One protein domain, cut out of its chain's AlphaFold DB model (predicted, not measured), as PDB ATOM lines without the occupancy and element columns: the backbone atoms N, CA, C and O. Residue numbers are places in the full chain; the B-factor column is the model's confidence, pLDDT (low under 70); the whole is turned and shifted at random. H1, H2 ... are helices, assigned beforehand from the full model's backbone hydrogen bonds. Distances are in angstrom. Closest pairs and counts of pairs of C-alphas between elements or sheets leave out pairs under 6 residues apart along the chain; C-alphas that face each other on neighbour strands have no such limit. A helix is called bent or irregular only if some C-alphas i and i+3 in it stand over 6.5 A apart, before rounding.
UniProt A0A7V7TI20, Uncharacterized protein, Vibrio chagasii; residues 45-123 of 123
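AT A GLANCE: This is residues 45 to 123 of the 123 residues of an uncharacterized protein of Vibrio chagasii (UniProt A0A7V7TI20). One long kinked helix, H1, makes the length, and a helical hairpin of H2 and H3 packs on its later part through H3. Residues 45 to 51 of H1 stick out, and residues 116 to 123 fold back beside H1. The 79 printed residues, with helices H1, H2 and H3 in that order and no named strand, are all helix, only just compact and close to loose, with a radius of gyration of the C-alphas of 13.7 A and spans of 48 by 20 by 19 A.

HOW THE PARTS SIT: Start with H1, residues 45 to 74, and see its kink of 35 degrees near residue 67; it is only just irregular, with C-alphas 67 and 70 6.7 A apart. H2, residues 90 to 98, is apart from H1. H3, residues 103 to 115, touches H1 with residues 109 to 113 alone, meeting residues 68 to 71; the closest C-alphas, of Ile 71 and Asp 112, are 7.1 A apart, at a steep tilt of 53 degrees, opposite ways. H2 and H3 touch as a hairpin, closest at the C-alphas of Val 94 and Lys 110, 6.1 A, at a shallow tilt of 29 degrees, opposite ways. Every O i to N i+4 pair is within hydrogen-bond range in H2, but 24 of 26 in H1 and 8 of 9 in H3.

IN THESE COORDINATES: Find C-alpha 45 at (9.742, 59.079, -51.162); from there H1 runs 43.8 A to C-alpha 74. H2 measures 12.4 A, and H3 runs 18.5 A to C-alpha 115 at (-3.328, 33.506, -28.241).

THE WHOLE: The C-alphas of Lys 45 and Ser 104, the two farthest apart, are 48.4 A apart. The link from H1 to H2 is long, and the printed part has no cut. No printed residue is under 70 in pLDDT.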
ATOM      1  N   LYS A  45      10.498  59.361 -52.395       93.62
ATOM      2  CA  LYS A  45       9.742  59.079 -51.162       93.62
ATOM      3  C   LYS A  45       8.746  57.931 -51.338       93.62
ATOM      4  O   LYS A  45       8.809  56.968 -50.586       93.62
ATOM      5  N   ASP A  46       7.931  57.980 -52.385       93.31
ATOM      6  CA  ASP A  46       6.910  56.958 -52.638       93.31
ATOM      7  C   ASP A  46       7.522  55.573 -52.892       93.31
ATOM      8  O   ASP A  46       7.020  54.553 -52.414       93.31
ATOM      9  N   THR A  47       8.649  55.521 -53.609       93.25
ATOM     10  CA  THR A  47       9.387  54.274 -53.847       93.25
ATOM     11  C   THR A  47       9.942  53.719 -52.543       93.25
ATOM     12  O   THR A  47       9.790  52.526 -52.280       93.25
ATOM     13  N   TYR A  48      10.543  54.575 -51.718       95.38
ATOM     14  CA  TYR A  48      11.087  54.190 -50.423       95.38
ATOM     15  C   TYR A  48      10.006  53.675 -49.473       95.38
ATOM     16  O   TYR A  48      10.129  52.560 -48.971       95.38
ATOM     17  N   ASP A  49       8.923  54.432 -49.286       95.31
ATOM     18  CA  ASP A  49       7.830  54.082 -48.375       95.31
ATOM     19  C   ASP A  49       7.169  52.762 -48.799       95.31
ATOM     20  O   ASP A  49       6.904  51.884 -47.973       95.31
ATOM     21  N   ARG A  50       6.989  52.554 -50.112       95.06
ATOM     22  CA  ARG A  50       6.496  51.287 -50.664       95.06
ATOM     23  C   ARG A  50       7.448  50.127 -50.379       95.06
ATOM     24  O   ARG A  50       6.999  49.063 -49.949       95.06
ATOM     25  N   MET A  51       8.749  50.300 -50.616       95.31
ATOM     26  CA  MET A  51       9.744  49.256 -50.343       95.31
ATOM     27  C   MET A  51       9.826  48.935 -48.850       95.31
ATOM     28  O   MET A  51       9.898  47.759 -48.489       95.31
ATOM     29  N   LEU A  52       9.740  49.949 -47.988       96.44
ATOM     30  CA  LEU A  52       9.723  49.787 -46.539       96.44
ATOM     31  C   LEU A  52       8.474  49.034 -46.074       96.44
ATOM     32  O   LEU A  52       8.596  48.069 -45.317       96.44
ATOM     33  N   LYS A  53       7.280  49.402 -46.563       95.75
ATOM     34  CA  LYS A  53       6.039  48.661 -46.275       95.75
ATOM     35  C   LYS A  53       6.184  47.193 -46.680       95.75
ATOM     36  O   LYS A  53       5.816  46.306 -45.915       95.75
ATOM     37  N   MET A  54       6.756  46.921 -47.852       93.94
ATOM     38  CA  MET A  54       6.938  45.550 -48.337       93.94
ATOM     39  C   MET A  54       7.960  44.747 -47.540       93.94
ATOM     40  O   MET A  54       7.730  43.567 -47.276       93.94
ATOM     41  N   ALA A  55       9.061  45.369 -47.126       95.81
ATOM     42  CA  ALA A  55      10.049  44.722 -46.278       95.81
ATOM     43  C   ALA A  55       9.465  44.389 -44.894       95.81
ATOM     44  O   ALA A  55       9.604  43.259 -44.427       95.81
ATOM     45  N   ASN A  56       8.724  45.323 -44.291       95.75
ATOM     46  CA  ASN A  56       7.999  45.092 -43.041       95.75
ATOM     47  C   ASN A  56       6.954  43.975 -43.169       95.75
ATOM     48  O   ASN A  56       6.913  43.075 -42.333       95.75
ATOM     49  N   LYS A  57       6.163  43.977 -44.250       93.69
ATOM     50  CA  LYS A  57       5.179  42.922 -44.536       93.69
ATOM     51  C   LYS A  57       5.825  41.537 -44.603       93.69
ATOM     52  O   LYS A  57       5.280  40.588 -44.048       93.69
ATOM     53  N   LYS A  58       6.991  41.410 -45.246       92.44
ATOM     54  CA  LYS A  58       7.730  40.137 -45.330       92.44
ATOM     55  C   LYS A  58       8.227  39.657 -43.964       92.44
ATOM     56  O   LYS A  58       8.146  38.465 -43.683       92.44
ATOM     57  N   GLU A  59       8.742  40.547 -43.114       94.81
ATOM     58  CA  GLU A  59       9.180  40.153 -41.765       94.81
ATOM     59  C   GLU A  59       7.993  39.766 -40.871       94.81
ATOM     60  O   GLU A  59       8.065  38.754 -40.175       94.81
ATOM     61  N   GLU A  60       6.879  40.502 -40.946       94.06
ATOM     62  CA  GLU A  60       5.627  40.152 -40.262       94.06
ATOM     63  C   GLU A  60       5.124  38.766 -40.693       94.06
ATOM     64  O   GLU A  60       4.804  37.932 -39.847       94.06
ATOM     65  N   GLN A  61       5.134  38.474 -41.998       92.00
ATOM     66  CA  GLN A  61       4.751  37.161 -42.523       92.00
ATOM     67  C   GLN A  61       5.626  36.035 -41.969       92.00
ATOM     68  O   GLN A  61       5.081  35.035 -41.513       92.00
ATOM     69  N   LYS A  62       6.955  36.202 -41.921       92.44
ATOM     70  CA  LYS A  62       7.866  35.194 -41.342       92.44
ATOM     71  C   LYS A  62       7.577  34.933 -39.863       92.44
ATOM     72  O   LYS A  62       7.606  33.787 -39.416       92.44
ATOM     73  N   ILE A  63       7.311  35.990 -39.094       93.88
ATOM     74  CA  ILE A  63       6.961  35.870 -37.673       93.88
ATOM     75  C   ILE A  63       5.640  35.113 -37.529       93.88
ATOM     76  O   ILE A  63       5.577  34.138 -36.781       93.88
ATOM     77  N   ASN A  64       4.617  35.518 -38.280       93.88
ATOM     78  CA  ASN A  64       3.318  34.860 -38.270       93.88
ATOM     79  C   ASN A  64       3.419  33.392 -38.690       93.88
ATOM     80  O   ASN A  64       2.805  32.548 -38.056       93.88
ATOM     81  N   GLU A  65       4.197  33.060 -39.721       92.25
ATOM     82  CA  GLU A  65       4.413  31.678 -40.166       92.25
ATOM     83  C   GLU A  65       5.029  30.816 -39.062       92.25
ATOM     84  O   GLU A  65       4.562  29.704 -38.812       92.25
ATOM     85  N   ARG A  66       6.026  31.346 -38.344       93.62
ATOM     86  CA  ARG A  66       6.631  30.657 -37.197       93.62
ATOM     87  C   ARG A  66       5.614  30.395 -36.084       93.62
ATOM     88  O   ARG A  66       5.638  29.320 -35.498       93.62
ATOM     89  N   LEU A  67       4.745  31.364 -35.794       94.12
ATOM     90  CA  LEU A  67       3.697  31.247 -34.771       94.12
ATOM     91  C   LEU A  67       2.546  30.332 -35.211       94.12
ATOM     92  O   LEU A  67       1.928  29.664 -34.387       94.12
ATOM     93  N   LEU A  68       2.271  30.286 -36.513       92.50
ATOM     94  CA  LEU A  68       1.188  29.508 -37.100       92.50
ATOM     95  C   LEU A  68       1.545  28.022 -37.226       92.50
ATOM     96  O   LEU A  68       0.657  27.177 -37.119       92.50
ATOM     97  N   ARG A  69       2.824  27.684 -37.434       92.75
ATOM     98  CA  ARG A  69       3.269  26.300 -37.666       92.75
ATOM     99  C   ARG A  69       2.822  25.307 -36.575       92.75
ATOM    100  O   ARG A  69       2.235  24.294 -36.947       92.75
ATOM    101  N   PRO A  70       2.973  25.592 -35.266       93.88
ATOM    102  CA  PRO A  70       2.484  24.696 -34.215       93.88
ATOM    103  C   PRO A  70       0.964  24.486 -34.251       93.88
ATOM    104  O   PRO A  70       0.481  23.405 -33.934       93.88
ATOM    105  N   ILE A  71       0.196  25.502 -34.659       93.50
ATOM    106  CA  ILE A  71      -1.268  25.412 -34.782       93.50
ATOM    107  C   ILE A  71      -1.639  24.535 -35.982       93.50
ATOM    108  O   ILE A  71      -2.527  23.690 -35.876       93.50
ATOM    109  N   ILE A  72      -0.942  24.699 -37.112       91.56
ATOM    110  CA  ILE A  72      -1.125  23.852 -38.298       91.56
ATOM    111  C   ILE A  72      -0.884  22.383 -37.946       91.56
ATOM    112  O   ILE A  72      -1.714  21.540 -38.283       91.56
ATOM    113  N   GLU A  73       0.217  22.094 -37.250       92.12
ATOM    114  CA  GLU A  73       0.585  20.743 -36.811       92.12
ATOM    115  C   GLU A  73      -0.445  20.179 -35.815       92.12
ATOM    116  O   GLU A  73      -0.923  19.062 -35.991       92.12
ATOM    117  N   LYS A  74      -0.870  20.968 -34.818       94.06
ATOM    118  CA  LYS A  74      -1.844  20.555 -33.791       94.06
ATOM    119  C   LYS A  74      -3.208  20.150 -34.361       94.06
ATOM    120  O   LYS A  74      -3.856  19.262 -33.811       94.06
ATOM    121  N   TYR A  75      -3.664  20.820 -35.417       92.06
ATOM    122  CA  TYR A  75      -4.999  20.622 -35.992       92.06
ATOM    123  C   TYR A  75      -4.987  19.969 -37.380       92.06
ATOM    124  O   TYR A  75      -6.031  19.929 -38.029       92.06
ATOM    125  N   ASN A  76      -3.839  19.458 -37.838       89.12
ATOM    126  CA  ASN A  76      -3.669  18.844 -39.160       89.12
ATOM    127  C   ASN A  76      -4.193  19.724 -40.312       89.12
ATOM    128  O   ASN A  76      -4.839  19.255 -41.251       89.12
ATOM    129  N   LEU A  77      -3.910  21.031 -40.260       86.81
ATOM    130  CA  LEU A  77      -4.388  22.012 -41.243       86.81
ATOM    131  C   LEU A  77      -3.537  21.990 -42.520       86.81
ATOM    132  O   LEU A  77      -3.017  23.018 -42.936       86.81
ATOM    133  N   HIS A  78      -3.368  20.831 -43.159       74.94
ATOM    134  CA  HIS A  78      -2.404  20.628 -44.253       74.94
ATOM    135  C   HIS A  78      -2.600  21.555 -45.474       74.94
ATOM    136  O   HIS A  78      -1.654  21.795 -46.227       74.94
ATOM    137  N   GLY A  79      -3.801  22.114 -45.666       79.12
ATOM    138  CA  GLY A  79      -4.071  23.131 -46.693       79.12
ATOM    139  C   GLY A  79      -3.539  24.532 -46.355       79.12
ATOM    140  O   GLY A  79      -3.394  25.373 -47.245       79.12
ATOM    141  N   LEU A  80      -3.224  24.799 -45.087       84.19
ATOM    142  CA  LEU A  80      -2.722  26.072 -44.589       84.19
ATOM    143  C   LEU A  80      -1.194  26.023 -44.484       84.19
ATOM    144  O   LEU A  80      -0.646  25.341 -43.628       84.19
ATOM    145  N   LYS A  81      -0.501  26.766 -45.355       76.50
ATOM    146  CA  LYS A  81       0.975  26.802 -45.389       76.50
ATOM    147  C   LYS A  81       1.585  28.107 -44.876       76.50
ATOM    148  O   LYS A  81       2.719  28.100 -44.417       76.50
ATOM    149  N   ASN A  82       0.870  29.227 -44.991       81.06
ATOM    150  CA  ASN A  82       1.366  30.558 -44.632       81.06
ATOM    151  C   ASN A  82       0.228  31.570 -44.436       81.06
ATOM    152  O   ASN A  82      -0.937  31.256 -44.667       81.06
ATOM    153  N   THR A  83       0.574  32.807 -44.080       79.12
ATOM    154  CA  THR A  83      -0.354  33.953 -43.985       79.12
ATOM    155  C   THR A  83      -0.384  34.822 -45.253       79.12
ATOM    156  O   THR A  83      -0.829  35.966 -45.238       79.12
ATOM    157  N   ALA A  84       0.109  34.307 -46.383       77.06
ATOM    158  CA  ALA A  84       0.170  35.063 -47.632       77.06
ATOM    159  C   ALA A  84      -1.185  35.127 -48.367       77.06
ATOM    160  O   ALA A  84      -2.135  34.410 -48.042       77.06
ATOM    161  N   GLN A  85      -1.229  35.964 -49.412       72.69
ATOM    162  CA  GLN A  85      -2.375  36.181 -50.305       72.69
ATOM    163  C   GLN A  85      -3.626  36.666 -49.560       72.69
ATOM    164  O   GLN A  85      -3.717  37.837 -49.205       72.69
ATOM    165  N   TRP A  86      -4.578  35.761 -49.335       71.44
ATOM    166  CA  TRP A  86      -5.910  36.040 -48.804       71.44
ATOM    167  C   TRP A  86      -6.009  35.826 -47.295       71.44
ATOM    168  O   TRP A  86      -7.087  35.954 -46.739       71.44
ATOM    169  N   ARG A  87      -4.894  35.492 -46.634       82.44
ATOM    170  CA  ARG A  87      -4.807  35.221 -45.191       82.44
ATOM    171  C   ARG A  87      -4.204  36.403 -44.428       82.44
ATOM    172  O   ARG A  87      -3.319  36.237 -43.592       82.44
ATOM    173  N   ASN A  88      -4.663  37.601 -44.776       85.19
ATOM    174  CA  ASN A  88      -4.129  38.890 -44.335       85.19
ATOM    175  C   ASN A  88      -4.817  39.450 -43.073       85.19
ATOM    176  O   ASN A  88      -4.637  40.615 -42.732       85.19
ATOM    177  N   SER A  89      -5.620  38.643 -42.389       90.94
ATOM    178  CA  SER A  89      -6.252  38.970 -41.109       90.94
ATOM    179  C   SER A  89      -6.555  37.697 -40.321       90.94
ATOM    180  O   SER A  89      -6.637  36.606 -40.896       90.94
ATOM    181  N   LEU A  90      -6.791  37.831 -39.013       91.69
ATOM    182  CA  LEU A  90      -7.266  36.714 -38.192       91.69
ATOM    183  C   LEU A  90      -8.578  36.135 -38.733       91.69
ATOM    184  O   LEU A  90      -8.698  34.917 -38.847       91.69
ATOM    185  N   ASP A  91      -9.524  36.986 -39.129       91.75
ATOM    186  CA  ASP A  91     -10.816  36.531 -39.647       91.75
ATOM    187  C   ASP A  91     -10.660  35.745 -40.949       91.75
ATOM    188  O   ASP A  91     -11.251  34.678 -41.095       91.75
ATOM    189  N   SER A  92      -9.792  36.199 -41.856       91.81
ATOM    190  CA  SER A  92      -9.515  35.468 -43.097       91.81
ATOM    191  C   SER A  92      -8.843  34.106 -42.860       91.81
ATOM    192  O   SER A  92      -9.139  33.137 -43.562       91.81
ATOM    193  N   LEU A  93      -7.977  33.995 -41.844       90.69
ATOM    194  CA  LEU A  93      -7.375  32.721 -41.441       90.69
ATOM    195  C   LEU A  93      -8.419  31.769 -40.861       90.69
ATOM    196  O   LEU A  93      -8.466  30.604 -41.251       90.69
ATOM    197  N   VAL A  94      -9.274  32.264 -39.965       91.88
ATOM    198  CA  VAL A  94     -10.369  31.477 -39.384       91.88
ATOM    199  C   VAL A  94     -11.334  31.024 -40.481       91.88
ATOM    200  O   VAL A  94     -11.696  29.850 -40.524       91.88
ATOM    201  N   GLN A  95     -11.698  31.912 -41.408       91.06
ATOM    202  CA  GLN A  95     -12.533  31.570 -42.555       91.06
ATOM    203  C   GLN A  95     -11.886  30.474 -43.405       91.06
ATOM    204  O   GLN A  95     -12.553  29.502 -43.751       91.06
ATOM    205  N   PHE A  96     -10.586  30.569 -43.688       90.38
ATOM    206  CA  PHE A  96      -9.879  29.526 -44.428       90.38
ATOM    207  C   PHE A  96      -9.920  28.172 -43.705       90.38
ATOM    208  O   PHE A  96     -10.214  27.152 -44.324       90.38
ATOM    209  N   CYS A  97      -9.675  28.151 -42.393       89.38
ATOM    210  CA  CYS A  97      -9.764  26.925 -41.601       89.38
ATOM    211  C   CYS A  97     -11.176  26.322 -41.623       89.38
ATOM    212  O   CYS A  97     -11.304  25.101 -41.631       89.38
ATOM    213  N   SER A  98     -12.223  27.151 -41.677       90.38
ATOM    214  CA  SER A  98     -13.615  26.683 -41.642       90.38
ATOM    215  C   SER A  98     -13.998  25.742 -42.790       90.38
ATOM    216  O   SER A  98     -14.918  24.947 -42.631       90.38
ATOM    217  N   PHE A  99     -13.273  25.769 -43.914       86.94
ATOM    218  CA  PHE A  99     -13.519  24.864 -45.041       86.94
ATOM    219  C   PHE A  99     -13.121  23.407 -44.777       86.94
ATOM    220  O   PHE A  99     -13.574  22.523 -45.498       86.94
ATOM    221  N   GLY A 100     -12.255  23.147 -43.792       82.69
ATOM    222  CA  GLY A 100     -11.671  21.821 -43.569       82.69
ATOM    223  C   GLY A 100     -11.898  21.241 -42.177       82.69
ATOM    224  O   GLY A 100     -11.389  20.158 -41.904       82.69
ATOM    225  N   VAL A 101     -12.609  21.942 -41.286       88.50
ATOM    226  CA  VAL A 101     -12.813  21.487 -39.903       88.50
ATOM    227  C   VAL A 101     -14.239  21.704 -39.408       88.50
ATOM    228  O   VAL A 101     -14.937  22.626 -39.823       88.50
ATOM    229  N   GLU A 102     -14.647  20.889 -38.439       90.94
ATOM    230  CA  GLU A 102     -15.912  21.070 -37.732       90.94
ATOM    231  C   GLU A 102     -15.933  22.341 -36.869       90.94
ATOM    232  O   GLU A 102     -14.908  22.825 -36.379       90.94
ATOM    233  N   SER A 103     -17.136  22.844 -36.586       90.81
ATOM    234  CA  SER A 103     -17.353  24.078 -35.817       90.81
ATOM    235  C   SER A 103     -16.736  24.052 -34.410       90.81
ATOM    236  O   SER A 103     -16.235  25.072 -33.928       90.81
ATOM    237  N   SER A 104     -16.727  22.892 -33.746       92.75
ATOM    238  CA  SER A 104     -16.137  22.717 -32.411       92.75
ATOM    239  C   SER A 104     -14.609  22.858 -32.434       92.75
ATOM    240  O   SER A 104     -14.022  23.483 -31.548       92.75
ATOM    241  N   VAL A 105     -13.965  22.335 -33.482       93.00
ATOM    242  CA  VAL A 105     -12.525  22.447 -33.734       93.00
ATOM    243  C   VAL A 105     -12.179  23.882 -34.126       93.00
ATOM    244  O   VAL A 105     -11.223  24.445 -33.593       93.00
ATOM    245  N   LEU A 106     -13.001  24.509 -34.973       94.12
ATOM    246  CA  LEU A 106     -12.810  25.883 -35.430       94.12
ATOM    247  C   LEU A 106     -12.766  26.891 -34.273       94.12
ATOM    248  O   LEU A 106     -11.930  27.794 -34.275       94.12
ATOM    249  N   LYS A 107     -13.611  26.715 -33.246       94.62
ATOM    250  CA  LYS A 107     -13.580  27.550 -32.028       94.62
ATOM    251  C   LYS A 107     -12.234  27.461 -31.304       94.62
ATOM    252  O   LYS A 107     -11.720  28.486 -30.859       94.62
ATOM    253  N   ARG A 108     -11.653  26.260 -31.214       95.81
ATOM    254  CA  ARG A 108     -10.339  26.047 -30.585       95.81
ATOM    255  C   ARG A 108      -9.210  26.645 -31.424       95.81
ATOM    256  O   ARG A 108      -8.373  27.347 -30.874       95.81
ATOM    257  N   ILE A 109      -9.248  26.459 -32.746       94.06
ATOM    258  CA  ILE A 109      -8.292  27.087 -33.673       94.06
ATOM    259  C   ILE A 109      -8.329  28.610 -33.533       94.06
ATOM    260  O   ILE A 109      -7.281  29.235 -33.417       94.06
ATOM    261  N   LYS A 110      -9.521  29.221 -33.503       94.69
ATOM    262  CA  LYS A 110      -9.662  30.675 -33.331       94.69
ATOM    263  C   LYS A 110      -9.021  31.159 -32.028       94.69
ATOM    264  O   LYS A 110      -8.315  32.162 -32.047       94.69
ATOM    265  N   ALA A 111      -9.250  30.455 -30.919       95.62
ATOM    266  CA  ALA A 111      -8.635  30.792 -29.637       95.62
ATOM    267  C   ALA A 111      -7.103  30.693 -29.701       95.62
ATOM    268  O   ALA A 111      -6.413  31.624 -29.294       95.62
ATOM    269  N   ASP A 112      -6.571  29.619 -30.286       96.12
ATOM    270  CA  ASP A 112      -5.127  29.428 -30.445       96.12
ATOM    271  C   ASP A 112      -4.494  30.489 -31.356       96.12
ATOM    272  O   ASP A 112      -3.417  30.990 -31.045       96.12
ATOM    273  N   LEU A 113      -5.165  30.891 -32.441       93.38
ATOM    274  CA  LEU A 113      -4.700  31.964 -33.330       93.38
ATOM    275  C   LEU A 113      -4.648  33.324 -32.620       93.38
ATOM    276  O   LEU A 113      -3.697  34.077 -32.810       93.38
ATOM    277  N   ILE A 114      -5.651  33.636 -31.793       93.94
ATOM    278  CA  ILE A 114      -5.658  34.861 -30.980       93.94
ATOM    279  C   ILE A 114      -4.512  34.814 -29.963       93.94
ATOM    280  O   ILE A 114      -3.739  35.765 -29.867       93.94
ATOM    281  N   ASN A 115      -4.363  33.692 -29.258       95.56
ATOM    282  CA  ASN A 115      -3.328  33.506 -28.241       95.56
ATOM    283  C   ASN A 115      -1.911  33.521 -28.826       95.56
ATOM    284  O   ASN A 115      -0.978  33.973 -28.168       95.56
ATOM    285  N   ALA A 116      -1.743  33.060 -30.065       94.00
ATOM    286  CA  ALA A 116      -0.468  33.108 -30.764       94.00
ATOM    287  C   ALA A 116      -0.033  34.537 -31.127       94.00
ATOM    288  O   ALA A 116       1.140  34.743 -31.425       94.00
ATOM    289  N   GLY A 117      -0.937  35.525 -31.081       92.50
ATOM    290  CA  GLY A 117      -0.580  36.936 -31.227       92.50
ATOM    291  C   GLY A 117      -0.103  37.317 -32.629       92.50
ATOM    292  O   GLY A 117       0.817  38.124 -32.767       92.50
ATOM    293  N   LEU A 118      -0.702  36.736 -33.676       91.69
ATOM    294  CA  LEU A 118      -0.391  37.097 -35.061       91.69
ATOM    295  C   LEU A 118      -0.700  38.582 -35.316       91.69
ATOM    296  O   LEU A 118      -1.685  39.124 -34.813       91.69
ATOM    297  N   THR A 119       0.114  39.230 -36.150       92.12
ATOM    298  CA  THR A 119      -0.044  40.656 -36.490       92.12
ATOM    299  C   THR A 119      -0.241  40.857 -37.988       92.12
ATOM    300  O   THR A 119       0.309  40.107 -38.786       92.12
ATOM    301  N   PHE A 120      -1.044  41.851 -38.377       91.19
ATOM    302  CA  PHE A 120      -1.402  42.129 -39.778       91.19
ATOM    303  C   PHE A 120      -1.295  43.622 -40.113       91.19
ATOM    304  O   PHE A 120      -2.115  44.184 -40.836       91.19
ATOM    305  N   LYS A 121      -0.305  44.304 -39.538       90.62
ATOM    306  CA  LYS A 121      -0.169  45.765 -39.591       90.62
ATOM    307  C   LYS A 121       0.199  46.275 -40.981       90.62
ATOM    308  O   LYS A 121      -0.116  47.414 -41.314       90.62
ATOM    309  N   TYR A 122       0.882  45.458 -41.782       88.44
ATOM    310  CA  TYR A 122       1.476  45.890 -43.053       88.44
ATOM    311  C   TYR A 122       0.764  45.336 -44.288       88.44
ATOM    312  O   TYR A 122       1.341  45.326 -45.381       88.44
ATOM    313  N   GLN A 123      -0.467  44.851 -44.120       79.06
ATOM    314  CA  GLN A 123      -1.205  44.194 -45.193       79.06
ATOM    315  C   GLN A 123      -1.627  45.141 -46.317       79.06
ATOM    316  O   GLN A 123      -1.772  46.374 -46.114       79.06
TER     317      GLN A 123